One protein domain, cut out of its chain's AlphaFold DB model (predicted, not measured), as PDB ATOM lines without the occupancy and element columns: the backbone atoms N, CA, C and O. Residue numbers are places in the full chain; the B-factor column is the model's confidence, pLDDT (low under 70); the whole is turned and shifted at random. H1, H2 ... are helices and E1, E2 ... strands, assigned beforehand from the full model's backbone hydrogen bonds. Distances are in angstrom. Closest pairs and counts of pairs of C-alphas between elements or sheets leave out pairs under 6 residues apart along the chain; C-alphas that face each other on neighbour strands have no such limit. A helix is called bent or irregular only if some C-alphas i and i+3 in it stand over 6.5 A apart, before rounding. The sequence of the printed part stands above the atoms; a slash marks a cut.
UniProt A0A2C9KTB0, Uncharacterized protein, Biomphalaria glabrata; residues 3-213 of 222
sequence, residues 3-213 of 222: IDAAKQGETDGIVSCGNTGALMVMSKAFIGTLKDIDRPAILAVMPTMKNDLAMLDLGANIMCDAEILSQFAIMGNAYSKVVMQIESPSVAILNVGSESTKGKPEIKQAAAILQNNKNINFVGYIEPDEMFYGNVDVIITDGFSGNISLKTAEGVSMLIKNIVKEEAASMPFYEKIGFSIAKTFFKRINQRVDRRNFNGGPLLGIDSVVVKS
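What this domain is: This is residues 3 to 213 of the 222 residues of an uncharacterized protein of Biomphalaria glabrata (UniProt A0A2C9KTB0). Picture a body of two parts with a long helical arm: the larger part is a strongly twisted five-stranded sheet with H3 and H4 over one face, the smaller a three-stranded sheet with H2 over E8 and E7. The arm is a loose out-and-back pair, in which H5 begins on the larger sheet and runs far out, and the bent H6 comes back toward the body with few contacts to H5. The printed part has 211 residues with seven named helices and eight named strands, in the order H1 E1 H2 E2 E3 H3 E4 H4 E5 E6 H5 H6 H7 E7 E8. The sheets run E2 E3 E6 E4 E5 and E1 E8 E7, both mixed, and the class is mixed, helices and strands. The whole is compact, with a radius of gyration of the C-alphas of 19.3 A; the arm makes the longest of the spans of 64 by 47 by 30 A.

How they stand to each other: Start at the larger sheet: E2, residues 44 to 46, E3, 53 to 56, E6, 138 to 140, E4, 90 to 94, and E5, 121 to 126, strand beside strand. E2 and E3 are an antiparallel hairpin, with N 46 and O 53 within hydrogen-bond range at 2.8 A. The other neighbours are parallel; look for N 139 and O 54 at 2.9 A, N 140 and O 92 at 2.8 A, and N 123 and O 91 at 2.9 A. H3, residues 66 to 82, is over E6 and E4 at a height over the sheet of 7.8 A; its closest C-alphas to E6 are Gly 76 and Val 138, 6.1 A. H4, residues 105 to 115, is on the same face, over E4 and E5 at 9.5 A. H3 touches H4 with residues 66 to 73 alone, at a steep tilt of 45 degrees, the same way; the C-alphas of Ala 66 and Ala 110 are closest, 4.2 A. E4, H4 and E5 form a strand-helix-strand unit, two parallel neighbours with a helix between; E3, H3 and E4 form a split one, with E6 between the strands; both crossovers are right-handed. H5, residues 143 to 170, is on the other face, giving three layers, helices on both faces; the C-alphas of Leu 56 in E3 and Gly 146 are 6.9 A apart, their closest. H6, residues 173 to 193, was assigned as one helix by its hydrogen bonds but is bent, with C-alphas 181 and 184 6.9 A apart; its arms are H6a, 173 to 181, and H6b, 184 to 193. H6b is close to H5 but not clearly touching, at a shallow tilt of 15 degrees, opposite ways; the C-alphas of Ser 157 and Val 193 are closest, 7.3 A. H7, residues 195 to 198, only grazes the larger sheet. In the smaller sheet E1, residues 13 to 16, is parallel to E8, 209 to 212, with N 211 and O 14 at 2.8 A; E8 and E7, 201 to 204, are a hairpin, with N 203 and O 210 at 2.8 A. Between the sheets, the closest C-alphas of E2 and E7 are Ala 44 and Gly 201, 4.9 A. H2, residues 20 to 30, is over E8 and, only just, E7, with 3 C-alphas falling on E7; it touches H1, residues 3 to 7, at Ser 27 and Ile 3, their closest C-alphas, 6.7 A. Each O i to N i+4 pair is within hydrogen-bond range in H1, H2, H3, H4, H5 and H6b, against 3 of 5 in H6a; H7 is too short for one.

Where its parts are: Find C-alpha 3 at (153.940, 181.924, 136.721), where H1 begins. H5 starts at C-alpha 143, (151.229, 163.256, 123.189), and runs 40.3 A; H3 measures 24.6 A, H2 and H4 15.4 A each, H6b 14.6 A, E5 14.0 A and H6a 13.4 A. E8 ends at C-alpha 212, (150.333, 178.180, 125.041).

The domain as a whole: The C-alphas of Lys 35 and Tyr 174 are farthest apart, 63.9 A. The printed part has no cut; the links H2 to E2 and E5 to E6 are long. Look for low model confidence at residues 195 to 198, under pLDDT 70; the mean of the printed part is 91.7.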
ATOM      1  N   ILE A   3     154.237 183.176 136.004       90.00
ATOM      2  CA  ILE A   3     153.940 181.924 136.721       90.00
ATOM      3  C   ILE A   3     153.846 182.128 138.241       90.00
ATOM      4  O   ILE A   3     153.019 181.489 138.881       90.00
ATOM      5  N   ASP A   4     154.648 183.027 138.819       90.00
ATOM      6  CA  ASP A   4     154.562 183.333 140.253       90.00
ATOM      7  C   ASP A   4     153.265 184.073 140.575       90.00
ATOM      8  O   ASP A   4     152.606 183.730 141.547       90.00
ATOM      9  N   ALA A   5     152.881 185.036 139.729       91.19
ATOM     10  CA  ALA A   5     151.620 185.758 139.870       91.19
ATOM     11  C   ALA A   5     150.428 184.789 139.800       91.19
ATOM     12  O   ALA A   5     149.527 184.860 140.629       91.19
ATOM     13  N   ALA A   6     150.459 183.826 138.869       91.19
ATOM     14  CA  ALA A   6     149.442 182.777 138.777       91.19
ATOM     15  C   ALA A   6     149.405 181.907 140.042       91.19
ATOM     16  O   ALA A   6     148.348 181.701 140.629       91.19
ATOM     17  N   LYS A   7     150.573 181.462 140.524       91.12
ATOM     18  CA  LYS A   7     150.696 180.678 141.761       91.12
ATOM     19  C   LYS A   7     150.166 181.422 142.994       91.12
ATOM     20  O   LYS A   7     149.623 180.799 143.899       91.12
ATOM     21  N   GLN A   8     150.384 182.732 143.062       92.38
ATOM     22  CA  GLN A   8     149.985 183.577 144.191       92.38
ATOM     23  C   GLN A   8     148.525 184.049 144.095       92.38
ATOM     24  O   GLN A   8     148.046 184.704 145.019       92.38
ATOM     25  N   GLY A   9     147.808 183.709 143.016       89.06
ATOM     26  CA  GLY A   9     146.435 184.160 142.783       89.06
ATOM     27  C   GLY A   9     146.329 185.647 142.433       89.06
ATOM     28  O   GLY A   9     145.277 186.250 142.616       89.06
ATOM     29  N   GLU A  10     147.414 186.254 141.947       93.88
ATOM     30  CA  GLU A  10     147.462 187.663 141.531       93.88
ATOM     31  C   GLU A  10     146.944 187.876 140.095       93.88
ATOM     32  O   GLU A  10     146.784 189.013 139.652       93.88
ATOM     33  N   THR A  11     146.707 186.793 139.348       92.62
ATOM     34  CA  THR A  11     146.129 186.795 137.996       92.62
ATOM     35  C   THR A  11     145.195 185.602 137.818       92.62
ATOM     36  O   THR A  11     145.445 184.532 138.370       92.62
ATOM     37  N   ASP A  12     144.167 185.763 136.986       90.75
ATOM     38  CA  ASP A  12     143.246 184.682 136.612       90.75
ATOM     39  C   ASP A  12     143.878 183.679 135.626       90.75
ATOM     40  O   ASP A  12     143.380 182.568 135.442       90.75
ATOM     41  N   GLY A  13     144.984 184.055 134.972       92.44
ATOM     42  CA  GLY A  13     145.693 183.182 134.041       92.44
ATOM     43  C   GLY A  13     146.926 183.798 133.386       92.44
ATOM     44  O   GLY A  13     147.254 184.969 133.591       92.44
ATOM     45  N   ILE A  14     147.622 182.989 132.584       93.88
ATOM     46  CA  ILE A  14     148.815 183.395 131.831       93.88
ATOM     47  C   ILE A  14     148.800 182.876 130.391       93.88
ATOM     48  O   ILE A  14     148.355 181.763 130.112       93.88
ATOM     49  N   VAL A  15     149.378 183.663 129.485       93.12
ATOM     50  CA  VAL A  15     149.660 183.305 128.087       93.12
ATOM     51  C   VAL A  15     151.170 183.336 127.859       93.12
ATOM     52  O   VAL A  15     151.857 184.248 128.322       93.12
ATOM     53  N   SER A  16     151.708 182.365 127.117       90.56
ATOM     54  CA  SER A  16     153.117 182.381 126.703       90.56
ATOM     55  C   SER A  16     153.324 181.899 125.269       90.56
ATOM     56  O   SER A  16     152.938 180.789 124.888       90.56
ATOM     57  N   CYS A  17     154.030 182.705 124.476       87.69
ATOM     58  CA  CYS A  17     154.542 182.325 123.158       87.69
ATOM     59  C   CYS A  17     155.900 181.593 123.230       87.69
ATOM     60  O   CYS A  17     156.381 181.109 122.209       87.69
ATOM     61  N   GLY A  18     156.477 181.410 124.427       84.88
ATOM     62  CA  GLY A  18     157.793 180.791 124.649       84.88
ATOM     63  C   GLY A  18     157.883 179.287 124.345       84.88
ATOM     64  O   GLY A  18     157.036 178.708 123.676       84.88
ATOM     65  N   ASN A  19     158.922 178.607 124.832       87.75
ATOM     66  CA  ASN A  19     159.076 177.165 124.610       87.75
ATOM     67  C   ASN A  19     157.961 176.364 125.318       87.75
ATOM     68  O   ASN A  19     157.747 176.528 126.519       87.75
ATOM     69  N   THR A  20     157.266 175.483 124.587       84.75
ATOM     70  CA  THR A  20     156.163 174.660 125.122       84.75
ATOM     71  C   THR A  20     156.597 173.770 126.284       84.75
ATOM     72  O   THR A  20     155.921 173.733 127.308       84.75
ATOM     73  N   GLY A  21     157.744 173.095 126.157       85.50
ATOM     74  CA  GLY A  21     158.276 172.224 127.204       85.50
ATOM     75  C   GLY A  21     158.651 173.003 128.463       85.50
ATOM     76  O   GLY A  21     158.296 172.591 129.563       85.50
ATOM     77  N   ALA A  22     159.285 174.170 128.310       89.25
ATOM     78  CA  ALA A  22     159.602 175.042 129.440       89.25
ATOM     79  C   ALA A  22     158.332 175.536 130.150       89.25
ATOM     80  O   ALA A  22     158.259 175.464 131.374       89.25
ATOM     81  N   LEU A  23     157.314 175.980 129.400       91.00
ATOM     82  CA  LEU A  23     156.032 176.407 129.974       91.00
ATOM     83  C   LEU A  23     155.373 175.273 130.764       91.00
ATOM     84  O   LEU A  23     154.930 175.497 131.889       91.00
ATOM     85  N   MET A  24     155.344 174.063 130.207       90.06
ATOM     86  CA  MET A  24     154.772 172.891 130.866       90.06
ATOM     87  C   MET A  24     155.514 172.541 132.160       90.06
ATOM     88  O   MET A  24     154.881 172.391 133.203       90.06
ATOM     89  N   VAL A  25     156.848 172.436 132.107       90.19
ATOM     90  CA  VAL A  25     157.680 172.095 133.274       90.19
ATOM     91  C   VAL A  25     157.512 173.134 134.375       90.19
ATOM     92  O   VAL A  25     157.273 172.771 135.523       90.19
ATOM     93  N   MET A  26     157.583 174.419 134.027       92.12
ATOM     94  CA  MET A  26     157.436 175.499 134.998       92.12
ATOM     95  C   MET A  26     156.019 175.531 135.589       92.12
ATOM     96  O   MET A  26     155.866 175.633 136.800       92.12
ATOM     97  N   SER A  27     154.975 175.376 134.772       92.31
ATOM     98  CA  SER A  27     153.593 175.372 135.274       92.31
ATOM     99  C   SER A  27     153.363 174.207 136.234       92.31
ATOM    100  O   SER A  27     152.877 174.409 137.342       92.31
ATOM    101  N   LYS A  28     153.805 172.997 135.870       91.44
ATOM    102  CA  LYS A  28     153.678 171.824 136.741       91.44
ATOM    103  C   LYS A  28     154.487 171.963 138.035       91.44
ATOM    104  O   LYS A  28     153.999 171.578 139.089       91.44
ATOM    105  N   ALA A  29     155.713 172.485 137.968       91.62
ATOM    106  CA  ALA A  29     156.597 172.575 139.132       91.62
ATOM    107  C   ALA A  29     156.194 173.686 140.113       91.62
ATOM    108  O   ALA A  29     156.324 173.513 141.323       91.62
ATOM    109  N   PHE A  30     155.740 174.833 139.604       92.31
ATOM    110  CA  PHE A  30     155.457 175.999 140.438       92.31
ATOM    111  C   PHE A  30     153.985 176.105 140.834       92.31
ATOM    112  O   PHE A  30     153.733 176.435 141.993       92.31
ATOM    113  N   ILE A  31     153.054 175.819 139.920       94.00
ATOM    114  CA  ILE A  31     151.604 175.908 140.166       94.00
ATOM    115  C   ILE A  31     151.081 174.558 140.667       94.00
ATOM    116  O   ILE A  31     150.458 174.496 141.719       94.00
ATOM    117  N   GLY A  32     151.415 173.471 139.968       93.69
ATOM    118  CA  GLY A  32     150.899 172.135 140.267       93.69
ATOM    119  C   GLY A  32     149.683 171.769 139.417       93.69
ATOM    120  O   GLY A  32     149.222 172.548 138.579       93.69
ATOM    121  N   THR A  33     149.208 170.537 139.581       95.50
ATOM    122  CA  THR A  33     148.012 170.037 138.901       95.50
ATOM    123  C   THR A  33     146.775 170.176 139.777       95.50
ATOM    124  O   THR A  33     146.871 170.252 141.002       95.50
ATOM    125  N   LEU A  34     145.605 170.184 139.138       94.81
ATOM    126  CA  LEU A  34     144.328 170.040 139.825       94.81
ATOM    127  C   LEU A  34     144.313 168.747 140.644       94.81
ATOM    128  O   LEU A  34     144.950 167.750 140.288       94.81
ATOM    129  N   LYS A  35     143.537 168.757 141.729       92.50
ATOM    130  CA  LYS A  35     143.316 167.564 142.545       92.50
ATOM    131  C   LYS A  35     142.836 166.408 141.656       92.50
ATOM    132  O   LYS A  35     141.956 166.597 140.821       92.50
ATOM    133  N   ASP A  36     143.419 165.229 141.860       91.31
ATOM    134  CA  ASP A  36     143.102 163.987 141.142       91.31
ATOM    135  C   ASP A  36     143.488 163.983 139.641       91.31
ATOM    136  O   ASP A  36     143.128 163.057 138.914       91.31
ATOM    137  N   ILE A  37     144.258 164.981 139.177       95.19
ATOM    138  CA  ILE A  37     144.915 164.986 137.863       95.19
ATOM    139  C   ILE A  37     146.418 164.754 138.036       95.19
ATOM    140  O   ILE A  37     147.127 165.566 138.636       95.19
ATOM    141  N   ASP A  38     146.931 163.677 137.445       93.69
ATOM    142  CA  ASP A  38     148.340 163.291 137.586       93.69
ATOM    143  C   ASP A  38     149.251 164.043 136.610       93.69
ATOM    144  O   ASP A  38     150.418 164.370 136.900       93.69
ATOM    145  N   ARG A  39     148.733 164.301 135.402       93.69
ATOM    146  CA  ARG A  39     149.478 164.967 134.334       93.69
ATOM    147  C   ARG A  39     148.607 165.974 133.587       93.69
ATOM    148  O   ARG A  39     147.499 165.632 133.186       93.69
ATOM    149  N   PRO A  40     149.120 167.194 133.351       95.31
ATOM    150  CA  PRO A  40     148.440 168.135 132.482       95.31
ATOM    151  C   PRO A  40     148.559 167.696 131.018       95.31
ATOM    152  O   PRO A  40     149.499 166.982 130.664       95.31
ATOM    153  N   ALA A  41     147.660 168.170 130.160       95.94
ATOM    154  CA  ALA A  41     147.664 167.899 128.724       95.94
ATOM    155  C   ALA A  41     147.576 169.194 127.917       95.94
ATOM    156  O   ALA A  41     146.919 170.150 128.333       95.94
ATOM    157  N   ILE A  42     148.214 169.224 126.748       94.25
ATOM    158  CA  ILE A  42     148.025 170.316 125.791       94.25
ATOM    159  C   ILE A  42     146.784 169.998 124.968       94.25
ATOM    160  O   ILE A  42     146.743 168.981 124.275       94.25
ATOM    161  N   LEU A  43     145.804 170.897 125.024       95.12
ATOM    162  CA  LEU A  43     144.632 170.865 124.161       95.12
ATOM    163  C   LEU A  43     144.840 171.794 122.965       95.12
ATOM    164  O   LEU A  43     145.369 172.896 123.115       95.12
ATOM    165  N   ALA A  44     144.366 171.385 121.793       92.38
ATOM    166  CA  ALA A  44     144.093 172.306 120.693       92.38
ATOM    167  C   ALA A  44     142.660 172.131 120.207       92.38
ATOM    168  O   ALA A  44     142.123 171.022 120.195       92.38
ATOM    169  N   VAL A  45     142.072 173.246 119.785       92.88
ATOM    170  CA  VAL A  45     140.818 173.254 119.041       92.88
ATOM    171  C   VAL A  45     141.166 173.221 117.559       92.88
ATOM    172  O   VAL A  45     142.008 173.992 117.101       92.88
ATOM    173  N   MET A  46     140.557 172.310 116.812       90.62
ATOM    174  CA  MET A  46     140.794 172.147 115.382       90.62
ATOM    175  C   MET A  46     139.480 172.259 114.612       90.62
ATOM    176  O   MET A  46     138.470 171.711 115.054       90.62
ATOM    177  N   PRO A  47     139.483 172.907 113.438       90.94
ATOM    178  CA  PRO A  47     138.301 172.966 112.597       90.94
ATOM    179  C   PRO A  47     138.000 171.593 111.993       90.94
ATOM    180  O   PRO A  47     138.910 170.857 111.603       90.94
ATOM    181  N   THR A  48     136.717 171.279 111.829       92.62
ATOM    182  CA  THR A  48     136.255 170.111 111.062       92.62
ATOM    183  C   THR A  48     135.284 170.542 109.958       92.62
ATOM    184  O   THR A  48     135.006 171.729 109.766       92.62
ATOM    185  N   MET A  49     134.738 169.583 109.209       91.38
ATOM    186  CA  MET A  49     133.688 169.844 108.222       91.38
ATOM    187  C   MET A  49     132.368 170.339 108.839       91.38
ATOM    188  O   MET A  49     131.586 170.969 108.121       91.38
ATOM    189  N   LYS A  50     132.108 170.054 110.125       91.56
ATOM    190  CA  LYS A  50     130.843 170.373 110.811       91.56
ATOM    191  C   LYS A  50     131.041 171.388 111.938       91.56
ATOM    192  O   LYS A  50     130.663 172.542 111.771       91.56
ATOM    193  N   ASN A  51     131.643 170.952 113.045       89.62
ATOM    194  CA  ASN A  51     131.881 171.734 114.263       89.62
ATOM    195  C   ASN A  51     133.352 171.631 114.674       89.62
ATOM    196  O   ASN A  51     134.031 170.688 114.279       89.62
ATOM    197  N   ASP A  52     133.856 172.560 115.474       92.31
ATOM    198  CA  ASP A  52     135.227 172.449 115.969       92.31
ATOM    199  C   ASP A  52     135.395 171.237 116.902       92.31
ATOM    200  O   ASP A  52     134.452 170.797 117.557       92.31
ATOM    201  N   LEU A  53     136.614 170.707 116.954       95.06
ATOM    202  CA  LEU A  53     137.006 169.513 117.700       95.06
ATOM    203  C   LEU A  53     138.075 169.882 118.735       95.06
ATOM    204  O   LEU A  53     139.075 170.507 118.384       95.06
ATOM    205  N   ALA A  54     137.921 169.434 119.980       97.00
ATOM    206  CA  ALA A  54     138.988 169.466 120.979       97.00
ATOM    207  C   ALA A  54     139.858 168.203 120.893       97.00
ATOM    208  O   ALA A  54     139.349 167.087 120.955       97.00
ATOM    209  N   MET A  55     141.179 168.352 120.811       97.12
ATOM    210  CA  MET A  55     142.104 167.214 120.812       97.12
ATOM    211  C   MET A  55     143.155 167.339 121.910       97.12
ATOM    212  O   MET A  55     143.756 168.400 122.076       97.12
ATOM    213  N   LEU A  56     143.372 166.243 122.640       97.06
ATOM    214  CA  LEU A  56     144.347 166.107 123.721       97.06
ATOM    215  C   LEU A  56     144.981 164.713 123.650       97.06
ATOM    216  O   LEU A  56     144.310 163.771 123.277       97.06
ATOM    217  N   ASP A  57     146.211 164.466 124.060       96.19
ATOM    218  CA  ASP A  57     147.288 165.414 124.297       96.19
ATOM    219  C   ASP A  57     148.081 165.646 123.000       96.19
ATOM    220  O   ASP A  57     148.129 164.798 122.112       96.19
ATOM    221  N   LEU A  58     148.731 166.802 122.886       93.00
ATOM    222  CA  LEU A  58     149.440 167.250 121.684       93.00
ATOM    223  C   LEU A  58     150.939 167.467 121.921       93.00
ATOM    224  O   LEU A  58     151.610 168.154 121.148       93.00
ATOM    225  N   GLY A  59     151.479 166.870 122.986       89.94
ATOM    226  CA  GLY A  59     152.922 166.767 123.200       89.94
ATOM    227  C   GLY A  59     153.403 167.031 124.622       89.94
ATOM    228  O   GLY A  59     154.617 167.117 124.807       89.94
ATOM    229  N   ALA A  60     152.515 167.163 125.614       90.81
ATOM    230  CA  ALA A  60     152.949 167.261 127.008       90.81
ATOM    231  C   ALA A  60     153.481 165.917 127.539       90.81
ATOM    232  O   ALA A  60     154.459 165.872 128.285       90.81
ATOM    233  N   ASN A  61     152.879 164.810 127.105       93.12
ATOM    234  CA  ASN A  61     153.118 163.467 127.614       93.12
ATOM    235  C   ASN A  61     153.353 162.501 126.453       93.12
ATOM    236  O   ASN A  61     152.417 161.957 125.874       93.12
ATOM    237  N   ILE A  62     154.625 162.252 126.128       90.81
ATOM    238  CA  ILE A  62     155.020 161.365 125.018       90.81
ATOM    239  C   ILE A  62     154.408 159.963 125.147       90.81
ATOM    240  O   ILE A  62     154.010 159.374 124.149       90.81
ATOM    241  N   MET A  63     154.315 159.437 126.370       91.88
ATOM    242  CA  MET A  63     153.688 158.150 126.670       91.88
ATOM    243  C   MET A  63     152.678 158.319 127.803       91.88
ATOM    244  O   MET A  63     152.969 158.982 128.808       91.88
ATOM    245  N   CYS A  64     151.519 157.693 127.632       95.81
ATOM    246  CA  CYS A  64     150.415 157.695 128.582       95.81
ATOM    247  C   CYS A  64     149.948 156.257 128.811       95.81
ATOM    248  O   CYS A  64     149.891 155.473 127.863       95.81
ATOM    249  N   ASP A  65     149.631 155.933 130.058       97.44
ATOM    250  CA  ASP A  65     148.902 154.721 130.419       97.44
ATOM    251  C   ASP A  65     147.383 154.944 130.287       97.44
ATOM    252  O   ASP A  65     146.916 155.999 129.836       97.44
ATOM    253  N   ALA A  66     146.606 153.917 130.629       97.69
ATOM    254  CA  ALA A  66     145.158 153.925 130.481       97.69
ATOM    255  C   ALA A  66     144.478 154.955 131.395       97.69
ATOM    256  O   ALA A  66     143.530 155.632 130.986       97.69
ATOM    257  N   GLU A  67     144.980 155.091 132.618       97.38
ATOM    258  CA  GLU A  67     144.493 156.013 133.632       97.38
ATOM    259  C   GLU A  67     144.686 157.464 133.180       97.38
ATOM    260  O   GLU A  67     143.721 158.236 133.181       97.38
ATOM    261  N   ILE A  68     145.877 157.821 132.690       97.56
ATOM    262  CA  ILE A  68     146.162 159.161 132.162       97.56
ATOM    263  C   ILE A  68     145.271 159.475 130.953       97.56
ATOM    264  O   ILE A  68     144.677 160.553 130.893       97.56
ATOM    265  N   LEU A  69     145.114 158.538 130.011       98.00
ATOM    266  CA  LEU A  69     144.202 158.724 128.874       98.00
ATOM    267  C   LEU A  69     142.755 158.944 129.347       98.00
ATOM    268  O   LEU A  69     142.044 159.794 128.808       98.00
ATOM    269  N   SER A  70     142.317 158.238 130.391       97.62
ATOM    270  CA  SER A  70     140.983 158.446 130.957       97.62
ATOM    271  C   SER A  70     140.827 159.819 131.634       97.62
ATOM    272  O   SER A  70     139.781 160.456 131.481       97.62
ATOM    273  N   GLN A  71     141.872 160.337 132.293       97.75
ATOM    274  CA  GLN A  71     141.889 161.703 132.833       97.75
ATOM    275  C   GLN A  71     141.807 162.747 131.714       97.75
ATOM    276  O   GLN A  71     141.072 163.728 131.837       97.75
ATOM    277  N   PHE A  72     142.492 162.525 130.588       98.31
ATOM    278  CA  PHE A  72     142.408 163.418 129.429       98.31
ATOM    279  C   PHE A  72     140.990 163.469 128.858       98.31
ATOM    280  O   PHE A  72     140.513 164.552 128.522       98.31
ATOM    281  N   ALA A  73     140.284 162.335 128.816       98.19
ATOM    282  CA  ALA A  73     138.878 162.285 128.418       98.19
ATOM    283  C   ALA A  73     137.976 163.114 129.344       98.19
ATOM    284  O   ALA A  73     137.115 163.849 128.861       98.19
ATOM    285  N   ILE A  74     138.193 163.038 130.661       97.25
ATOM    286  CA  ILE A  74     137.452 163.840 131.649       97.25
ATOM    287  C   ILE A  74     137.709 165.336 131.421       97.25
ATOM    288  O   ILE A  74     136.757 166.115 131.334       97.25
ATOM    289  N   MET A  75     138.978 165.729 131.282       97.75
ATOM    290  CA  MET A  75     139.364 167.124 131.055       97.75
ATOM    291  C   MET A  75     138.828 167.667 129.727       97.75
ATOM    292  O   MET A  75     138.268 168.761 129.699       97.75
ATOM    293  N   GLY A  76     138.947 166.900 128.640       97.94
ATOM    294  CA  GLY A  76     138.427 167.273 127.326       97.94
ATOM    295  C   GLY A  76     136.903 167.409 127.320       97.94
ATOM    296  O   GLY A  76     136.380 168.405 126.832       97.94
ATOM    297  N   ASN A  77     136.185 166.471 127.945       98.00
ATOM    298  CA  ASN A  77     134.731 166.553 128.114       98.00
ATOM    299  C   ASN A  77     134.314 167.808 128.901       98.00
ATOM    300  O   ASN A  77     133.386 168.506 128.497       98.00
ATOM    301  N   ALA A  78     135.006 168.128 129.999       97.12
ATOM    302  CA  ALA A  78     134.732 169.338 130.775       97.12
ATOM    303  C   ALA A  78     135.004 170.615 129.965       97.12
ATOM    304  O   ALA A  78     134.170 171.523 129.949       97.12
ATOM    305  N   TYR A  79     136.128 170.667 129.243       97.12
ATOM    306  CA  TYR A  79     136.466 171.789 128.372       97.12
ATOM    307  C   TYR A  79     135.413 171.996 127.279       97.12
ATOM    308  O   TYR A  79     134.918 173.109 127.113       97.12
ATOM    309  N   SER A  80     135.008 170.935 126.579       97.50
ATOM    310  CA  SER A  80     134.011 171.045 125.512       97.50
ATOM    311  C   SER A  80     132.628 171.442 126.032       97.50
ATOM    312  O   SER A  80     131.917 172.189 125.360       97.50
ATOM    313  N   LYS A  81     132.257 171.037 127.253       97.56
ATOM    314  CA  LYS A  81     131.026 171.518 127.902       97.56
ATOM    315  C   LYS A  81     131.073 173.006 128.217       97.56
ATOM    316  O   LYS A  81     130.138 173.728 127.894       97.56
ATOM    317  N   VAL A  82     132.147 173.460 128.860       96.25
ATOM    318  CA  VAL A  82     132.221 174.820 129.414       96.25
ATOM    319  C   VAL A  82     132.622 175.847 128.360       96.25
ATOM    320  O   VAL A  82     132.010 176.908 128.262       96.25
ATOM    321  N   VAL A  83     133.658 175.551 127.577       94.38
ATOM    322  CA  VAL A  83     134.252 176.497 126.624       94.38
ATOM    323  C   VAL A  83     133.601 176.368 125.255       94.38
ATOM    324  O   VAL A  83     133.241 177.379 124.658       94.38
ATOM    325  N   MET A  84     133.400 175.139 124.769       94.44
ATOM    326  CA  MET A  84     132.787 174.904 123.453       94.44
ATOM    327  C   MET A  84     131.253 174.843 123.499       94.44
ATOM    328  O   MET A  84     130.627 174.764 122.447       94.44
ATOM    329  N   GLN A  85     130.647 174.925 124.692       96.81
ATOM    330  CA  GLN A  85     129.193 174.962 124.902       96.81
ATOM    331  C   GLN A  85     128.453 173.736 124.332       96.81
ATOM    332  O   GLN A  85     127.328 173.839 123.843       96.81
ATOM    333  N   ILE A  86     129.084 172.559 124.396       97.38
ATOM    334  CA  ILE A  86     128.507 171.290 123.935       97.38
ATOM    335  C   ILE A  86     127.981 170.520 125.149       97.38
ATOM    336  O   ILE A  86     128.763 170.034 125.954       97.38
ATOM    337  N   GLU A  87     126.661 170.375 125.291       95.69
ATOM    338  CA  GLU A  87     126.031 169.799 126.496       95.69
ATOM    339  C   GLU A  87     126.481 168.352 126.805       95.69
ATOM    340  O   GLU A  87     126.767 168.002 127.958       95.69
ATOM    341  N   SER A  88     126.587 167.514 125.767       96.88
ATOM    342  CA  SER A  88     127.002 166.108 125.863       96.88
ATOM    343  C   SER A  88     128.053 165.758 124.796       96.88
ATOM    344  O   SER A  88     127.729 165.051 123.836       96.88
ATOM    345  N   PRO A  89     129.307 166.234 124.951       98.31
ATOM    346  CA  PRO A  89     130.361 166.047 123.962       98.31
ATOM    347  C   PRO A  89     130.652 164.568 123.746       98.31
ATOM    348  O   PRO A  89     130.881 163.823 124.698       98.31
ATOM    349  N   SER A  90     130.660 164.150 122.491       98.38
ATOM    350  CA  SER A  90     131.148 162.838 122.083       98.38
ATOM    351  C   SER A  90     132.666 162.759 122.256       98.38
ATOM    352  O   SER A  90     133.407 163.627 121.791       98.38
ATOM    353  N   VAL A  91     133.135 161.711 122.936       98.69
ATOM    354  CA  VAL A  91     134.557 161.498 123.233       98.69
ATOM    355  C   VAL A  91     135.040 160.212 122.575       98.69
ATOM    356  O   VAL A  91     134.460 159.151 122.805       98.69
ATOM    357  N   ALA A  92     136.116 160.286 121.799       98.31
ATOM    358  CA  ALA A  92     136.756 159.128 121.180       98.31
ATOM    359  C   ALA A  92     138.249 159.059 121.516       98.31
ATOM    360  O   ALA A  92     138.875 160.073 121.828       98.31
ATOM    361  N   ILE A  93     138.837 157.866 121.417       98.19
ATOM    362  CA  ILE A  93     140.293 157.685 121.479       98.19
ATOM    363  C   ILE A  93     140.835 157.505 120.058       98.19
ATOM    364  O   ILE A  93     140.345 156.658 119.308       98.19
ATOM    365  N   LEU A  94     141.863 158.275 119.698       97.50
ATOM    366  CA  LEU A  94     142.570 158.117 118.429       97.50
ATOM    367  C   LEU A  94     143.218 156.730 118.371       97.50
ATOM    368  O   LEU A  94     143.987 156.361 119.263       97.50
ATOM    369  N   ASN A  95     142.941 155.981 117.312       96.31
ATOM    370  CA  ASN A  95     143.472 154.638 117.133       96.31
ATOM    371  C   ASN A  95     143.836 154.375 115.667       96.31
ATOM    372  O   ASN A  95     143.459 155.112 114.765       96.31
ATOM    373  N   VAL A  96     144.568 153.289 115.427       93.56
ATOM    374  CA  VAL A  96     144.960 152.827 114.080       93.56
ATOM    375  C   VAL A  96     143.844 152.062 113.353       93.56
ATOM    376  O   VAL A  96     144.096 151.401 112.350       93.56
ATOM    377  N   GLY A  97     142.643 152.046 113.925       90.62
ATOM    378  CA  GLY A  97     141.492 151.323 113.417       90.62
ATOM    379  C   GLY A  97     140.286 151.461 114.337       90.62
ATOM    380  O   GLY A  97     140.440 151.579 115.557       90.62
ATOM    381  N   SER A  98     139.096 151.420 113.751       84.44
ATOM    382  CA  SER A  98     137.820 151.447 114.479       84.44
ATOM    383  C   SER A  98     137.495 150.137 115.220       84.44
ATOM    384  O   SER A  98     136.662 150.127 116.131       84.44
ATOM    385  N   GLU A  99     138.161 149.022 114.895       85.94
ATOM    386  CA  GLU A  99     137.904 147.723 115.525       85.94
ATOM    387  C   GLU A  99     138.526 147.594 116.928       85.94
ATOM    388  O   GLU A  99     139.677 147.960 117.169       85.94
ATOM    389  N   SER A 100     137.812 146.939 117.852       80.00
ATOM    390  CA  SER A 100     138.246 146.771 119.253       80.00
ATOM    391  C   SER A 100     139.519 145.946 119.456       80.00
ATOM    392  O   SER A 100     140.153 146.013 120.512       80.00
ATOM    393  N   THR A 101     139.923 145.178 118.448       82.94
ATOM    394  CA  THR A 101     141.128 144.344 118.475       82.94
ATOM    395  C   THR A 101     142.392 145.105 118.079       82.94
ATOM    396  O   THR A 101     143.491 144.622 118.375       82.94
ATOM    397  N   LYS A 102     142.280 146.293 117.473       84.94
ATOM    398  CA  LYS A 102     143.422 147.110 117.042       84.94
ATOM    399  C   LYS A 102     143.850 148.111 118.113       84.94
ATOM    400  O   LYS A 102     143.099 148.448 119.025       84.94
ATOM    401  N   GLY A 103     145.091 148.573 118.010       88.19
ATOM    402  CA  GLY A 103     145.668 149.535 118.945       88.19
ATOM    403  C   GLY A 103     146.456 148.913 120.092       88.19
ATOM    404  O   GLY A 103     146.463 147.694 120.308       88.19
ATOM    405  N   LYS A 104     147.150 149.797 120.809       93.12
ATOM    406  CA  LYS A 104     148.022 149.453 121.933       93.12
ATOM    407  C   LYS A 104     147.196 148.972 123.146       93.12
ATOM    408  O   LYS A 104     146.022 149.340 123.257       93.12
ATOM    409  N   PRO A 105     147.767 148.161 124.056       95.06
ATOM    410  CA  PRO A 105     147.072 147.706 125.263       95.06
ATOM    411  C   PRO A 105     146.477 148.842 126.105       95.06
ATOM    412  O   PRO A 105     145.342 148.726 126.563       95.06
ATOM    413  N   GLU A 106     147.194 149.956 126.238       95.69
ATOM    414  CA  GLU A 106     146.803 151.112 127.054       95.69
ATOM    415  C   GLU A 106     145.555 151.799 126.485       95.69
ATOM    416  O   GLU A 106     144.656 152.181 127.229       95.69
ATOM    417  N   ILE A 107     145.441 151.876 125.152       96.06
ATOM    418  CA  ILE A 107     144.259 152.414 124.456       96.06
ATOM    419  C   ILE A 107     143.026 151.546 124.736       96.06
ATOM    420  O   ILE A 107     141.947 152.066 125.017       96.06
ATOM    421  N   LYS A 108     143.185 150.219 124.699       95.75
ATOM    422  CA  LYS A 108     142.089 149.273 124.962       95.75
ATOM    423  C   LYS A 108     141.634 149.320 126.416       95.75
ATOM    424  O   LYS A 108     140.438 149.274 126.692       95.75
ATOM    425  N   GLN A 109     142.582 149.422 127.342       97.06
ATOM    426  CA  GLN A 109     142.300 149.573 128.766       97.06
ATOM    427  C   GLN A 109     141.606 150.913 129.054       97.06
ATOM    428  O   GLN A 109     140.585 150.924 129.737       97.06
ATOM    429  N   ALA A 110     142.076 152.016 128.460       97.38
ATOM    430  CA  ALA A 110     141.426 153.321 128.570       97.38
ATOM    431  C   ALA A 110     139.988 153.273 128.040       97.38
ATOM    432  O   ALA A 110     139.068 153.738 128.709       97.38
ATOM    433  N   ALA A 111     139.765 152.646 126.882       97.12
ATOM    434  CA  ALA A 111     138.425 152.469 126.334       97.12
ATOM    435  C   ALA A 111     137.509 151.686 127.288       97.12
ATOM    436  O   ALA A 111     136.363 152.082 127.485       97.12
ATOM    437  N   ALA A 112     138.005 150.626 127.934       96.44
ATOM    438  CA  ALA A 112     137.235 149.880 128.931       96.44
ATOM    439  C   ALA A 112     136.888 150.733 130.167       96.44
ATOM    440  O   ALA A 112     135.769 150.649 130.678       96.44
ATOM    441  N   ILE A 113     137.807 151.585 130.634       97.62
ATOM    442  CA  ILE A 113     137.542 152.538 131.725       97.62
ATOM    443  C   ILE A 113     136.440 153.522 131.308       97.62
ATOM    444  O   ILE A 113     135.474 153.725 132.045       97.62
ATOM    445  N   LEU A 114     136.549 154.099 130.107       97.75
ATOM    446  CA  LEU A 114     135.613 155.109 129.608       97.75
ATOM    447  C   LEU A 114     134.224 154.545 129.306       97.75
ATOM    448  O   LEU A 114     133.235 155.199 129.622       97.75
ATOM    449  N   GLN A 115     134.125 153.320 128.785       96.75
ATOM    450  CA  GLN A 115     132.841 152.634 128.575       96.75
ATOM    451  C   GLN A 115     132.049 152.455 129.876       96.75
ATOM    452  O   GLN A 115     130.821 152.490 129.865       96.75
ATOM    453  N   ASN A 116     132.743 152.281 131.004       96.62
ATOM    454  CA  ASN A 116     132.114 152.134 132.315       96.62
ATOM    455  C   ASN A 116     131.815 153.485 132.997       96.62
ATOM    456  O   ASN A 116     131.154 153.515 134.040       96.62
ATOM    457  N   ASN A 117     132.263 154.607 132.426       95.75
ATOM    458  CA  ASN A 117     132.063 155.938 132.987       95.75
ATOM    459  C   ASN A 117     130.799 156.606 132.422       95.75
ATOM    460  O   ASN A 117     130.810 157.199 131.348       95.75
ATOM    461  N   LYS A 118     129.715 156.595 133.205       94.38
ATOM    462  CA  LYS A 118     128.412 157.167 132.813       94.38
ATOM    463  C   LYS A 118     128.404 158.687 132.602       94.38
ATOM    464  O   LYS A 118     127.431 159.208 132.069       94.38
ATOM    465  N   ASN A 119     129.447 159.400 133.027       94.50
ATOM    466  CA  ASN A 119     129.537 160.858 132.889       94.50
ATOM    467  C   ASN A 119     130.205 161.298 131.575       94.50
ATOM    468  O   ASN A 119     130.301 162.501 131.314       94.50
ATOM    469  N   ILE A 120     130.679 160.343 130.770       97.19
ATOM    470  CA  ILE A 120     131.344 160.584 129.492       97.19
ATOM    471  C   ILE A 120     130.547 159.891 128.391       97.19
ATOM    472  O   ILE A 120     130.286 158.693 128.455       97.19
ATOM    473  N   ASN A 121     130.195 160.641 127.350       98.12
ATOM    474  CA  ASN A 121     129.613 160.083 126.135       98.12
ATOM    475  C   ASN A 121     130.732 159.486 125.263       98.12
ATOM    476  O   ASN A 121     131.175 160.092 124.287       98.12
ATOM    477  N   PHE A 122     131.257 158.331 125.678       98.25
ATOM    478  CA  PHE A 122     132.345 157.659 124.973       98.25
ATOM    479  C   PHE A 122     131.817 156.922 123.736       98.25
ATOM    480  O   PHE A 122     131.045 155.970 123.857       98.25
ATOM    481  N   VAL A 123     132.258 157.345 122.551       97.50
ATOM    482  CA  VAL A 123     131.787 156.824 121.254       97.50
ATOM    483  C   VAL A 123     132.739 155.806 120.619       97.50
ATOM    484  O   VAL A 123     132.471 155.310 119.528       97.50
ATOM    485  N   GLY A 124     133.827 155.446 121.307       96.88
ATOM    486  CA  GLY A 124     134.767 154.418 120.862       96.88
ATOM    487  C   GLY A 124     136.053 154.985 120.268       96.88
ATOM    488  O   GLY A 124     136.660 155.904 120.821       96.88
ATOM    489  N   TYR A 125     136.506 154.378 119.174       97.56
ATOM    490  CA  TYR A 125     137.746 154.749 118.497       97.56
ATOM    491  C   TYR A 125     137.477 155.621 117.278       97.56
ATOM    492  O   TYR A 125     136.410 155.538 116.678       97.56
ATOM    493  N   ILE A 126     138.475 156.416 116.902       96.88
ATOM    494  CA  ILE A 126     138.468 157.195 115.664       96.88
ATOM    495  C   ILE A 126     139.808 157.063 114.949       96.88
ATOM    496  O   ILE A 126     140.864 157.057 115.589       96.88
ATOM    497  N   GLU A 127     139.756 156.950 113.625       96.25
ATOM    498  CA  GLU A 127     140.943 156.901 112.773       96.25
ATOM    499  C   GLU A 127     141.400 158.320 112.377       96.25
ATOM    500  O   GLU A 127     140.586 159.251 112.335       96.25
ATOM    501  N   PRO A 128     142.703 158.541 112.113       94.31
ATOM    502  CA  PRO A 128     143.226 159.881 111.834       94.31
ATOM    503  C   PRO A 128     142.640 160.556 110.586       94.31
ATOM    504  O   PRO A 128     142.609 161.780 110.515       94.31
ATOM    505  N   ASP A 129     142.194 159.797 109.589       92.88
ATOM    506  CA  ASP A 129     141.566 160.326 108.375       92.88
ATOM    507  C   ASP A 129     140.128 160.815 108.615       92.88
ATOM    508  O   ASP A 129     139.668 161.737 107.939       92.88
ATOM    509  N   GLU A 130     139.445 160.274 109.626       94.94
ATOM    510  CA  GLU A 130     138.079 160.660 109.995       94.94
ATOM    511  C   GLU A 130     138.013 161.843 110.975       94.94
ATOM    512  O   GLU A 130     136.946 162.438 111.160       94.94
ATOM    513  N   MET A 131     139.138 162.227 111.592       94.06
ATOM    514  CA  MET A 131     139.175 163.234 112.666       94.06
ATOM    515  C   MET A 131     138.564 164.588 112.264       94.06
ATOM    516  O   MET A 131     137.997 165.293 113.096       94.06
ATOM    517  N   PHE A 132     138.633 164.943 110.978       93.94
ATOM    518  CA  PHE A 132     138.132 166.216 110.453       93.94
ATOM    519  C   PHE A 132     136.709 166.138 109.880       93.94
ATOM    520  O   PHE A 132     136.218 167.134 109.346       93.94
ATOM    521  N   TYR A 133     136.005 165.005 109.999       95.31
ATOM    522  CA  TYR A 133     134.611 164.885 109.541       95.31
ATOM    523  C   TYR A 133     133.599 165.547 110.488       95.31
ATOM    524  O   TYR A 133     132.475 165.844 110.075       95.31
ATOM    525  N   GLY A 134     133.989 165.805 111.743       94.75
ATOM    526  CA  GLY A 134     133.138 166.464 112.739       94.75
ATOM    527  C   GLY A 134     132.064 165.558 113.336       94.75
ATOM    528  O   GLY A 134     130.981 166.027 113.674       94.75
ATOM    529  N   ASN A 135     132.331 164.251 113.400       95.12
ATOM    530  CA  ASN A 135     131.456 163.273 114.057       95.12
ATOM    531  C   ASN A 135     131.793 163.082 115.548       95.12
ATOM    532  O   ASN A 135     131.074 162.362 116.234       95.12
ATOM    533  N   VAL A 136     132.890 163.685 116.015       97.44
ATOM    534  CA  VAL A 136     133.402 163.587 117.385       97.44
ATOM    535  C   VAL A 136     133.788 164.982 117.872       97.44
ATOM    536  O   VAL A 136     134.403 165.736 117.119       97.44
ATOM    537  N   ASP A 137     133.452 165.303 119.122       98.12
ATOM    538  CA  ASP A 137     133.701 166.617 119.735       98.12
ATOM    539  C   ASP A 137     135.018 166.667 120.524       98.12
ATOM    540  O   ASP A 137     135.618 167.735 120.677       98.12
ATOM    541  N   VAL A 138     135.470 165.518 121.041       98.56
ATOM    542  CA  VAL A 138     136.717 165.364 121.803       98.56
ATOM    543  C   VAL A 138     137.485 164.126 121.342       98.56
ATOM    544  O   VAL A 138     136.974 163.009 121.423       98.56
ATOM    545  N   ILE A 139     138.743 164.296 120.934       98.50
ATOM    546  CA  ILE A 139     139.655 163.190 120.609       98.50
ATOM    547  C   ILE A 139     140.783 163.125 121.633       98.50
ATOM    548  O   ILE A 139     141.496 164.104 121.852       98.50
ATOM    549  N   ILE A 140     140.964 161.940 122.216       98.19
ATOM    550  CA  ILE A 140     141.998 161.646 123.204       98.19
ATOM    551  C   ILE A 140     143.106 160.782 122.600       98.19
ATOM    552  O   ILE A 140     142.843 159.831 121.867       98.19
ATOM    553  N   THR A 141     144.359 161.089 122.911       98.00
ATOM    554  CA  THR A 141     145.541 160.384 122.421       98.00
ATOM    555  C   THR A 141     146.756 160.645 123.314       98.00
ATOM    556  O   THR A 141     146.762 161.566 124.131       98.00
ATOM    557  N   ASP A 142     147.798 159.825 123.155       96.81
ATOM    558  CA  ASP A 142     149.108 160.112 123.731       96.81
ATOM    559  C   ASP A 142     149.773 161.296 123.009       96.81
ATOM    560  O   ASP A 142     149.550 161.535 121.819       96.81
ATOM    561  N   GLY A 143     150.619 162.042 123.719       94.81
ATOM    562  CA  GLY A 143     151.229 163.256 123.189       94.81
ATOM    563  C   GLY A 143     152.169 163.017 122.006       94.81
ATOM    564  O   GLY A 143     152.408 163.946 121.239       94.81
ATOM    565  N   PHE A 144     152.694 161.803 121.815       94.81
ATOM    566  CA  PHE A 144     153.482 161.477 120.626       94.81
ATOM    567  C   PHE A 144     152.589 161.409 119.382       94.81
ATOM    568  O   PHE A 144     152.811 162.129 118.406       94.81
ATOM    569  N   SER A 145     151.546 160.586 119.448       96.12
ATOM    570  CA  SER A 145     150.603 160.359 118.353       96.12
ATOM    571  C   SER A 145     149.806 161.626 118.039       96.12
ATOM    572  O   SER A 145     149.646 161.981 116.871       96.12
ATOM    573  N   GLY A 146     149.371 162.365 119.063       95.62
ATOM    574  CA  GLY A 146     148.644 163.616 118.879       95.62
ATOM    575  C   GLY A 146     149.473 164.726 118.253       95.62
ATOM    576  O   GLY A 146     148.999 165.399 117.337       95.62
ATOM    577  N   ASN A 147     150.735 164.883 118.666       93.06
ATOM    578  CA  ASN A 147     151.620 165.886 118.072       93.06
ATOM    579  C   ASN A 147     151.923 165.566 116.600       93.06
ATOM    580  O   ASN A 147     151.859 166.461 115.757       93.06
ATOM    581  N   ILE A 148     152.169 164.293 116.258       95.31
ATOM    582  CA  ILE A 148     152.340 163.871 114.856       95.31
ATOM    583  C   ILE A 148     151.087 164.187 114.034       95.31
ATOM    584  O   ILE A 148     151.209 164.786 112.962       95.31
ATOM    585  N   SER A 149     149.898 163.837 114.531       95.00
ATOM    586  CA  SER A 149     148.626 164.109 113.851       95.00
ATOM    587  C   SER A 149     148.419 165.606 113.611       95.00
ATOM    588  O   SER A 149     148.202 166.025 112.471       95.00
ATOM    589  N   LEU A 150     148.594 166.431 114.650       91.38
ATOM    590  CA  LEU A 150     148.478 167.887 114.553       91.38
ATOM    591  C   LEU A 150     149.472 168.462 113.536       91.38
ATOM    592  O   LEU A 150     149.084 169.211 112.641       91.38
ATOM    593  N   LYS A 151     150.756 168.104 113.645       90.25
ATOM    594  CA  LYS A 151     151.813 168.633 112.768       90.25
ATOM    595  C   LYS A 151     151.645 168.193 111.320       90.25
ATOM    596  O   LYS A 151     151.955 168.967 110.414       90.25
ATOM    597  N   THR A 152     151.123 166.992 111.096       94.00
ATOM    598  CA  THR A 152     150.806 166.493 109.753       94.00
ATOM    599  C   THR A 152     149.659 167.290 109.139       94.00
ATOM    600  O   THR A 152     149.811 167.812 108.034       94.00
ATOM    601  N   ALA A 153     148.554 167.472 109.868       90.69
ATOM    602  CA  ALA A 153     147.413 168.265 109.405       90.69
ATOM    603  C   ALA A 153     147.808 169.719 109.101       90.69
ATOM    604  O   ALA A 153     147.473 170.279 108.052       90.69
ATOM    605  N   GLU A 154     148.612 170.314 109.983       86.31
ATOM    606  CA  GLU A 154     149.219 171.621 109.778       86.31
ATOM    607  C   GLU A 154     150.063 171.674 108.493       86.31
ATOM    608  O   GLU A 154     149.902 172.596 107.682       86.31
ATOM    609  N   GLY A 155     150.965 170.708 108.304       90.38
ATOM    610  CA  GLY A 155     151.853 170.623 107.144       90.38
ATOM    611  C   GLY A 155     151.089 170.519 105.826       90.38
ATOM    612  O   GLY A 155     151.362 171.283 104.900       90.38
ATOM    613  N   VAL A 156     150.074 169.651 105.767       91.88
ATOM    614  CA  VAL A 156     149.213 169.480 104.585       91.88
ATOM    615  C   VAL A 156     148.433 170.762 104.275       91.88
ATOM    616  O   VAL A 156     148.400 171.196 103.123       91.88
ATOM    617  N   SER A 157     147.875 171.427 105.291       87.50
ATOM    618  CA  SER A 157     147.180 172.714 105.114       87.50
ATOM    619  C   SER A 157     148.101 173.790 104.515       87.50
ATOM    620  O   SER A 157     147.716 174.517 103.593       87.50
ATOM    621  N   MET A 158     149.355 173.859 104.974       87.19
ATOM    622  CA  MET A 158     150.346 174.799 104.439       87.19
ATOM    623  C   MET A 158     150.776 174.446 103.011       87.19
ATOM    624  O   MET A 158     150.902 175.350 102.184       87.19
ATOM    625  N   LEU A 159     150.951 173.157 102.707       91.56
ATOM    626  CA  LEU A 159     151.257 172.674 101.362       91.56
ATOM    627  C   LEU A 159     150.171 173.095 100.364       91.56
ATOM    628  O   LEU A 159     150.484 173.740  99.365       91.56
ATOM    629  N   ILE A 160     148.897 172.812 100.663       90.62
ATOM    630  CA  ILE A 160     147.763 173.180  99.796       90.62
ATOM    631  C   ILE A 160     147.717 174.697  99.582       90.62
ATOM    632  O   ILE A 160     147.552 175.164  98.456       90.62
ATOM    633  N   LYS A 161     147.903 175.483 100.648       87.06
ATOM    634  CA  LYS A 161     147.918 176.948 100.563       87.06
ATOM    635  C   LYS A 161     149.031 177.470  99.651       87.06
ATOM    636  O   LYS A 161     148.794 178.419  98.900       87.06
ATOM    637  N   ASN A 162     150.220 176.876  99.716       90.38
ATOM    638  CA  ASN A 162     151.348 177.268  98.874       90.38
ATOM    639  C   ASN A 162     151.109 176.892  97.411       90.38
ATOM    640  O   ASN A 162     151.251 177.765  96.561       90.38
ATOM    641  N   ILE A 163     150.628 175.674  97.136       91.88
ATOM    642  CA  ILE A 163     150.264 175.237  95.777       91.88
ATOM    643  C   ILE A 163     149.237 176.198  95.164       91.88
ATOM    644  O   ILE A 163     149.461 176.733  94.085       91.88
ATOM    645  N   VAL A 164     148.147 176.512  95.877       88.62
ATOM    646  CA  VAL A 164     147.122 177.453  95.379       88.62
ATOM    647  C   VAL A 164     147.712 178.835  95.084       88.62
ATOM    648  O   VAL A 164     147.317 179.485  94.117       88.62
ATOM    649  N   LYS A 165     148.646 179.310  95.914       87.44
ATOM    650  CA  LYS A 165     149.295 180.612  95.725       87.44
ATOM    651  C   LYS A 165     150.234 180.616  94.514       87.44
ATOM    652  O   LYS A 165     150.262 181.615  93.797       87.44
ATOM    653  N   GLU A 166     150.993 179.544  94.315       90.69
ATOM    654  CA  GLU A 166     151.909 179.375  93.183       90.69
ATOM    655  C   GLU A 166     151.139 179.286  91.863       90.69
ATOM    656  O   GLU A 166     151.409 180.075  90.957       90.69
ATOM    657  N   GLU A 167     150.103 178.446  91.806       89.75
ATOM    658  CA  GLU A 167     149.217 178.323  90.642       89.75
ATOM    659  C   GLU A 167     148.513 179.651  90.326       89.75
ATOM    660  O   GLU A 167     148.480 180.104  89.185       89.75
ATOM    661  N   ALA A 168     148.007 180.365  91.338       86.75
ATOM    662  CA  ALA A 168     147.385 181.672  91.118       86.75
ATOM    663  C   ALA A 168     148.367 182.733  90.578       86.75
ATOM    664  O   ALA A 168     147.963 183.660  89.864       86.75
ATOM    665  N   ALA A 169     149.654 182.635  90.925       86.56
ATOM    666  CA  ALA A 169     150.678 183.560  90.450       86.56
ATOM    667  C   ALA A 169     151.076 183.280  88.990       86.56
ATOM    668  O   ALA A 169     151.260 184.238  88.221       86.56
ATOM    669  N   SER A 170     151.157 182.000  88.610       89.56
ATOM    670  CA  SER A 170     151.539 181.533  87.270       89.56
ATOM    671  C   SER A 170     150.434 181.686  86.214       89.56
ATOM    672  O   SER A 170     150.739 181.675  85.024       89.56
ATOM    673  N   MET A 171     149.178 181.918  86.622       89.19
ATOM    674  CA  MET A 171     148.039 182.097  85.711       89.19
ATOM    675  C   MET A 171     148.259 183.186  84.633       89.19
ATOM    676  O   MET A 171     148.669 184.318  84.957       89.19
ATOM    677  N   PRO A 172     147.892 182.910  83.364       90.50
ATOM    678  CA  PRO A 172     147.718 183.913  82.316       90.50
ATOM    679  C   PRO A 172     146.732 185.023  82.710       90.50
ATOM    680  O   PRO A 172     145.875 184.859  83.580       90.50
ATOM    681  N   PHE A 173     146.814 186.179  82.042       85.75
ATOM    682  CA  PHE A 173     146.009 187.358  82.396       85.75
ATOM    683  C   PHE A 173     144.489 187.102  82.375       85.75
ATOM    684  O   PHE A 173     143.779 187.588  83.252       85.75
ATOM    685  N   TYR A 174     143.988 186.308  81.424       83.94
ATOM    686  CA  TYR A 174     142.557 185.994  81.329       83.94
ATOM    687  C   TYR A 174     142.075 185.071  82.467       83.94
ATOM    688  O   TYR A 174     140.975 185.261  82.984       83.94
ATOM    689  N   GLU A 175     142.908 184.137  82.935       86.44
ATOM    690  CA  GLU A 175     142.612 183.274  84.092       86.44
ATOM    691  C   GLU A 175     142.614 184.055  85.409       86.44
ATOM    692  O   GLU A 175     141.777 183.810  86.280       86.44
ATOM    693  N   LYS A 176     143.469 185.079  85.527       83.38
ATOM    694  CA  LYS A 176     143.494 185.982  86.690       83.38
ATOM    695  C   LYS A 176     142.175 186.730  86.894       83.38
ATOM    696  O   LYS A 176     141.804 186.994  88.039       83.38
ATOM    697  N   ILE A 177     141.439 187.029  85.820       83.25
ATOM    698  CA  ILE A 177     140.101 187.633  85.911       83.25
ATOM    699  C   ILE A 177     139.127 186.650  86.579       83.25
ATOM    700  O   ILE A 177     138.449 187.017  87.541       83.25
ATOM    701  N   GLY A 178     139.116 185.388  86.137       83.44
ATOM    702  CA  GLY A 178     138.308 184.328  86.750       83.44
ATOM    703  C   GLY A 178     138.696 184.065  88.208       83.44
ATOM    704  O   GLY A 178     137.836 184.013  89.092       83.44
ATOM    705  N   PHE A 179     139.997 184.003  88.497       83.50
ATOM    706  CA  PHE A 179     140.502 183.848  89.860       83.50
ATOM    707  C   PHE A 179     140.112 185.022  90.764       83.50
ATOM    708  O   PHE A 179     139.792 184.816  91.934       83.50
ATOM    709  N   SER A 180     140.065 186.252  90.245       82.19
ATOM    710  CA  SER A 180     139.631 187.420  91.020       82.19
ATOM    711  C   SER A 180     138.180 187.296  91.499       82.19
ATOM    712  O   SER A 180     137.874 187.714  92.616       82.19
ATOM    713  N   ILE A 181     137.301 186.671  90.708       83.00
ATOM    714  CA  ILE A 181     135.921 186.359  91.116       83.00
ATOM    715  C   ILE A 181     135.929 185.281  92.214       83.00
ATOM    716  O   ILE A 181     135.249 185.412  93.235       83.00
ATOM    717  N   ALA A 182     136.759 184.245  92.056       84.56
ATOM    718  CA  ALA A 182     136.916 183.164  93.033       84.56
ATOM    719  C   ALA A 182     137.696 183.570  94.303       84.56
ATOM    720  O   ALA A 182     137.665 182.860  95.311       84.56
ATOM    721  N   LYS A 183     138.368 184.725  94.313       83.56
ATOM    722  CA  LYS A 183     139.216 185.186  95.423       83.56
ATOM    723  C   LYS A 183     138.464 185.235  96.753       83.56
ATOM    724  O   LYS A 183     139.009 184.858  97.789       83.56
ATOM    725  N   THR A 184     137.199 185.649  96.734       83.88
ATOM    726  CA  THR A 184     136.342 185.681  97.931       83.88
ATOM    727  C   THR A 184     136.035 184.274  98.452       83.88
ATOM    728  O   THR A 184     135.960 184.063  99.661       83.88
ATOM    729  N   PHE A 185     135.900 183.286  97.565       85.62
ATOM    730  CA  PHE A 185     135.738 181.883  97.942       85.62
ATOM    731  C   PHE A 185     137.006 181.330  98.606       85.62
ATOM    732  O   PHE A 185     136.925 180.835  99.730       85.62
ATOM    733  N   PHE A 186     138.179 181.525  97.999       84.31
ATOM    734  CA  PHE A 186     139.453 181.111  98.600       84.31
ATOM    735  C   PHE A 186     139.745 181.819  99.925       84.31
ATOM    736  O   PHE A 186     140.270 181.202 100.850       84.31
ATOM    737  N   LYS A 187     139.352 183.093 100.066       84.69
ATOM    738  CA  LYS A 187     139.460 183.811 101.342       84.69
ATOM    739  C   LYS A 187     138.628 183.139 102.441       84.69
ATOM    740  O   LYS A 187     139.138 182.981 103.546       84.69
ATOM    741  N   ARG A 188     137.395 182.710 102.138       84.94
ATOM    742  CA  ARG A 188     136.534 181.978 103.090       84.94
ATOM    743  C   ARG A 188     137.119 180.618 103.469       84.94
ATOM    744  O   ARG A 188     137.085 180.265 104.641       84.94
ATOM    745  N   ILE A 189     137.696 179.890 102.509       84.62
ATOM    746  CA  ILE A 189     138.410 178.636 102.799       84.62
ATOM    747  C   ILE A 189     139.579 178.912 103.737       84.62
ATOM    748  O   ILE A 189     139.655 178.302 104.798       84.62
ATOM    749  N   ASN A 190     140.451 179.866 103.387       82.25
ATOM    750  CA  ASN A 190     141.613 180.184 104.209       82.25
ATOM    751  C   ASN A 190     141.196 180.599 105.622       82.25
ATOM    752  O   ASN A 190     141.874 180.204 106.549       82.25
ATOM    753  N   GLN A 191     140.089 181.328 105.801       81.75
ATOM    754  CA  GLN A 191     139.571 181.672 107.132       81.75
ATOM    755  C   GLN A 191     139.152 180.446 107.957       81.75
ATOM    756  O   GLN A 191     139.363 180.444 109.162       81.75
ATOM    757  N   ARG A 192     138.595 179.398 107.341       80.00
ATOM    758  CA  ARG A 192     138.206 178.177 108.068       80.00
ATOM    759  C   ARG A 192     139.396 177.332 108.512       80.00
ATOM    760  O   ARG A 192     139.305 176.659 109.526       80.00
ATOM    761  N   VAL A 193     140.499 177.371 107.766       78.50
ATOM    762  CA  VAL A 193     141.711 176.582 108.054       78.50
ATOM    763  C   VAL A 193     142.850 177.420 108.643       78.50
ATOM    764  O   VAL A 193     143.966 176.922 108.807       78.50
ATOM    765  N   ASP A 194     142.609 178.709 108.917       75.38
ATOM    766  CA  ASP A 194     143.639 179.607 109.436       75.38
ATOM    767  C   ASP A 194     143.948 179.248 110.884       75.38
ATOM    768  O   ASP A 194     143.126 179.436 111.779       75.38
ATOM    769  N   ARG A 195     145.173 178.789 111.127       68.44
ATOM    770  CA  ARG A 195     145.643 178.413 112.464       68.44
ATOM    771  C   ARG A 195     145.589 179.570 113.455       68.44
ATOM    772  O   ARG A 195     145.473 179.340 114.650       68.44
ATOM    773  N   ARG A 196     145.658 180.813 112.967       68.94
ATOM    774  CA  ARG A 196     145.578 182.006 113.818       68.94
ATOM    775  C   ARG A 196     144.238 182.117 114.538       68.94
ATOM    776  O   ARG A 196     144.206 182.656 115.634       68.94
ATOM    777  N   ASN A 197     143.171 181.564 113.961       68.44
ATOM    778  CA  ASN A 197     141.845 181.564 114.579       68.44
ATOM    779  C   ASN A 197     141.728 180.565 115.740       68.44
ATOM    780  O   ASN A 197     140.796 180.663 116.526       68.44
ATOM    781  N   PHE A 198     142.674 179.630 115.853       69.94
ATOM    782  CA  PHE A 198     142.689 178.567 116.859       69.94
ATOM    783  C   PHE A 198     143.970 178.603 117.703       69.94
ATOM    784  O   PHE A 198     144.426 177.582 118.215       69.94
ATOM    785  N   ASN A 199     144.596 179.779 117.807       75.12
ATOM    786  CA  ASN A 199     145.789 179.943 118.621       75.12
ATOM    787  C   ASN A 199     145.456 179.884 120.120       75.12
ATOM    788  O   ASN A 199     144.364 180.255 120.537       75.12
ATOM    789  N   GLY A 200     146.437 179.477 120.929       74.69
ATOM    790  CA  GLY A 200     146.299 179.424 122.381       74.69
ATOM    791  C   GLY A 200     145.815 178.064 122.872       74.69
ATOM    792  O   GLY A 200     144.700 177.948 123.362       74.69
ATOM    793  N   GLY A 201     146.669 177.043 122.785       86.12
ATOM    794  CA  GLY A 201     146.371 175.725 123.343       86.12
ATOM    795  C   GLY A 201     146.429 175.751 124.875       86.12
ATOM    796  O   GLY A 201     147.518 175.981 125.419       86.12
ATOM    797  N   PRO A 202     145.309 175.558 125.599       92.88
ATOM    798  CA  PRO A 202     145.336 175.544 127.051       92.88
ATOM    799  C   PRO A 202     146.057 174.292 127.557       92.88
ATOM    800  O   PRO A 202     145.893 173.189 127.030       92.88
ATOM    801  N   LEU A 203     146.864 174.477 128.598       94.38
ATOM    802  CA  LEU A 203     147.502 173.400 129.340       94.38
ATOM    803  C   LEU A 203     146.528 172.936 130.429       94.38
ATOM    804  O   LEU A 203     146.554 173.422 131.561       94.38
ATOM    805  N   LEU A 204     145.619 172.040 130.055       95.81
ATOM    806  CA  LEU A 204     144.573 171.547 130.942       95.81
ATOM    807  C   LEU A 204     145.146 170.671 132.049       95.81
ATOM    808  O   LEU A 204     146.124 169.957 131.842       95.81
ATOM    809  N   GLY A 205     144.515 170.723 133.219       94.69
ATOM    810  CA  GLY A 205     144.930 169.959 134.393       94.69
ATOM    811  C   GLY A 205     145.895 170.694 135.318       94.69
ATOM    812  O   GLY A 205     146.225 170.152 136.364       94.69
ATOM    813  N   ILE A 206     146.336 171.907 134.969       95.50
ATOM    814  CA  ILE A 206     147.048 172.818 135.880       95.50
ATOM    815  C   ILE A 206     146.037 173.541 136.776       95.50
ATOM    816  O   ILE A 206     144.957 173.903 136.311       95.50
ATOM    817  N   ASP A 207     146.398 173.789 138.039       93.38
ATOM    818  CA  ASP A 207     145.577 174.533 139.015       93.38
ATOM    819  C   ASP A 207     145.614 176.063 138.784       93.38
ATOM    820  O   ASP A 207     145.828 176.863 139.686       93.38
ATOM    821  N   SER A 208     145.528 176.464 137.513       93.25
ATOM    822  CA  SER A 208     145.472 177.841 137.008       93.25
ATOM    823  C   SER A 208     145.245 177.802 135.495       93.25
ATOM    824  O   SER A 208     145.644 176.850 134.819       93.25
ATOM    825  N   VAL A 209     144.703 178.877 134.915       93.94
ATOM    826  CA  VAL A 209     144.624 179.010 133.454       93.94
ATOM    827  C   VAL A 209     146.017 179.291 132.886       93.94
ATOM    828  O   VAL A 209     146.608 180.343 133.128       93.94
ATOM    829  N   VAL A 210     146.545 178.348 132.107       94.56
ATOM    830  CA  VAL A 210     147.822 178.484 131.398       94.56
ATOM    831  C   VAL A 210     147.598 178.202 129.922       94.56
ATOM    832  O   VAL A 210     147.175 177.109 129.552       94.56
ATOM    833  N   VAL A 211     147.913 179.166 129.065       92.81
ATOM    834  CA  VAL A 211     147.673 179.078 127.623       92.81
ATOM    835  C   VAL A 211     148.984 179.168 126.851       92.81
ATOM    836  O   VAL A 211     149.775 180.109 126.995       92.81
ATOM    837  N   LYS A 212     149.213 178.186 125.976       90.38
ATOM    838  CA  LYS A 212     150.333 178.180 125.041       90.38
ATOM    839  C   LYS A 212     149.924 178.819 123.716       90.38
ATOM    840  O   LYS A 212     149.267 178.199 122.889       90.38
ATOM    841  N   SER A 213     150.397 180.035 123.476       86.50
ATOM    842  CA  SER A 213     150.291 180.697 122.168       86.50
ATOM    843  C   SER A 213     151.393 180.193 121.228       86.50
ATOM    844  O   SER A 213     152.474 179.849 121.693       86.50
TER     845      SER A 213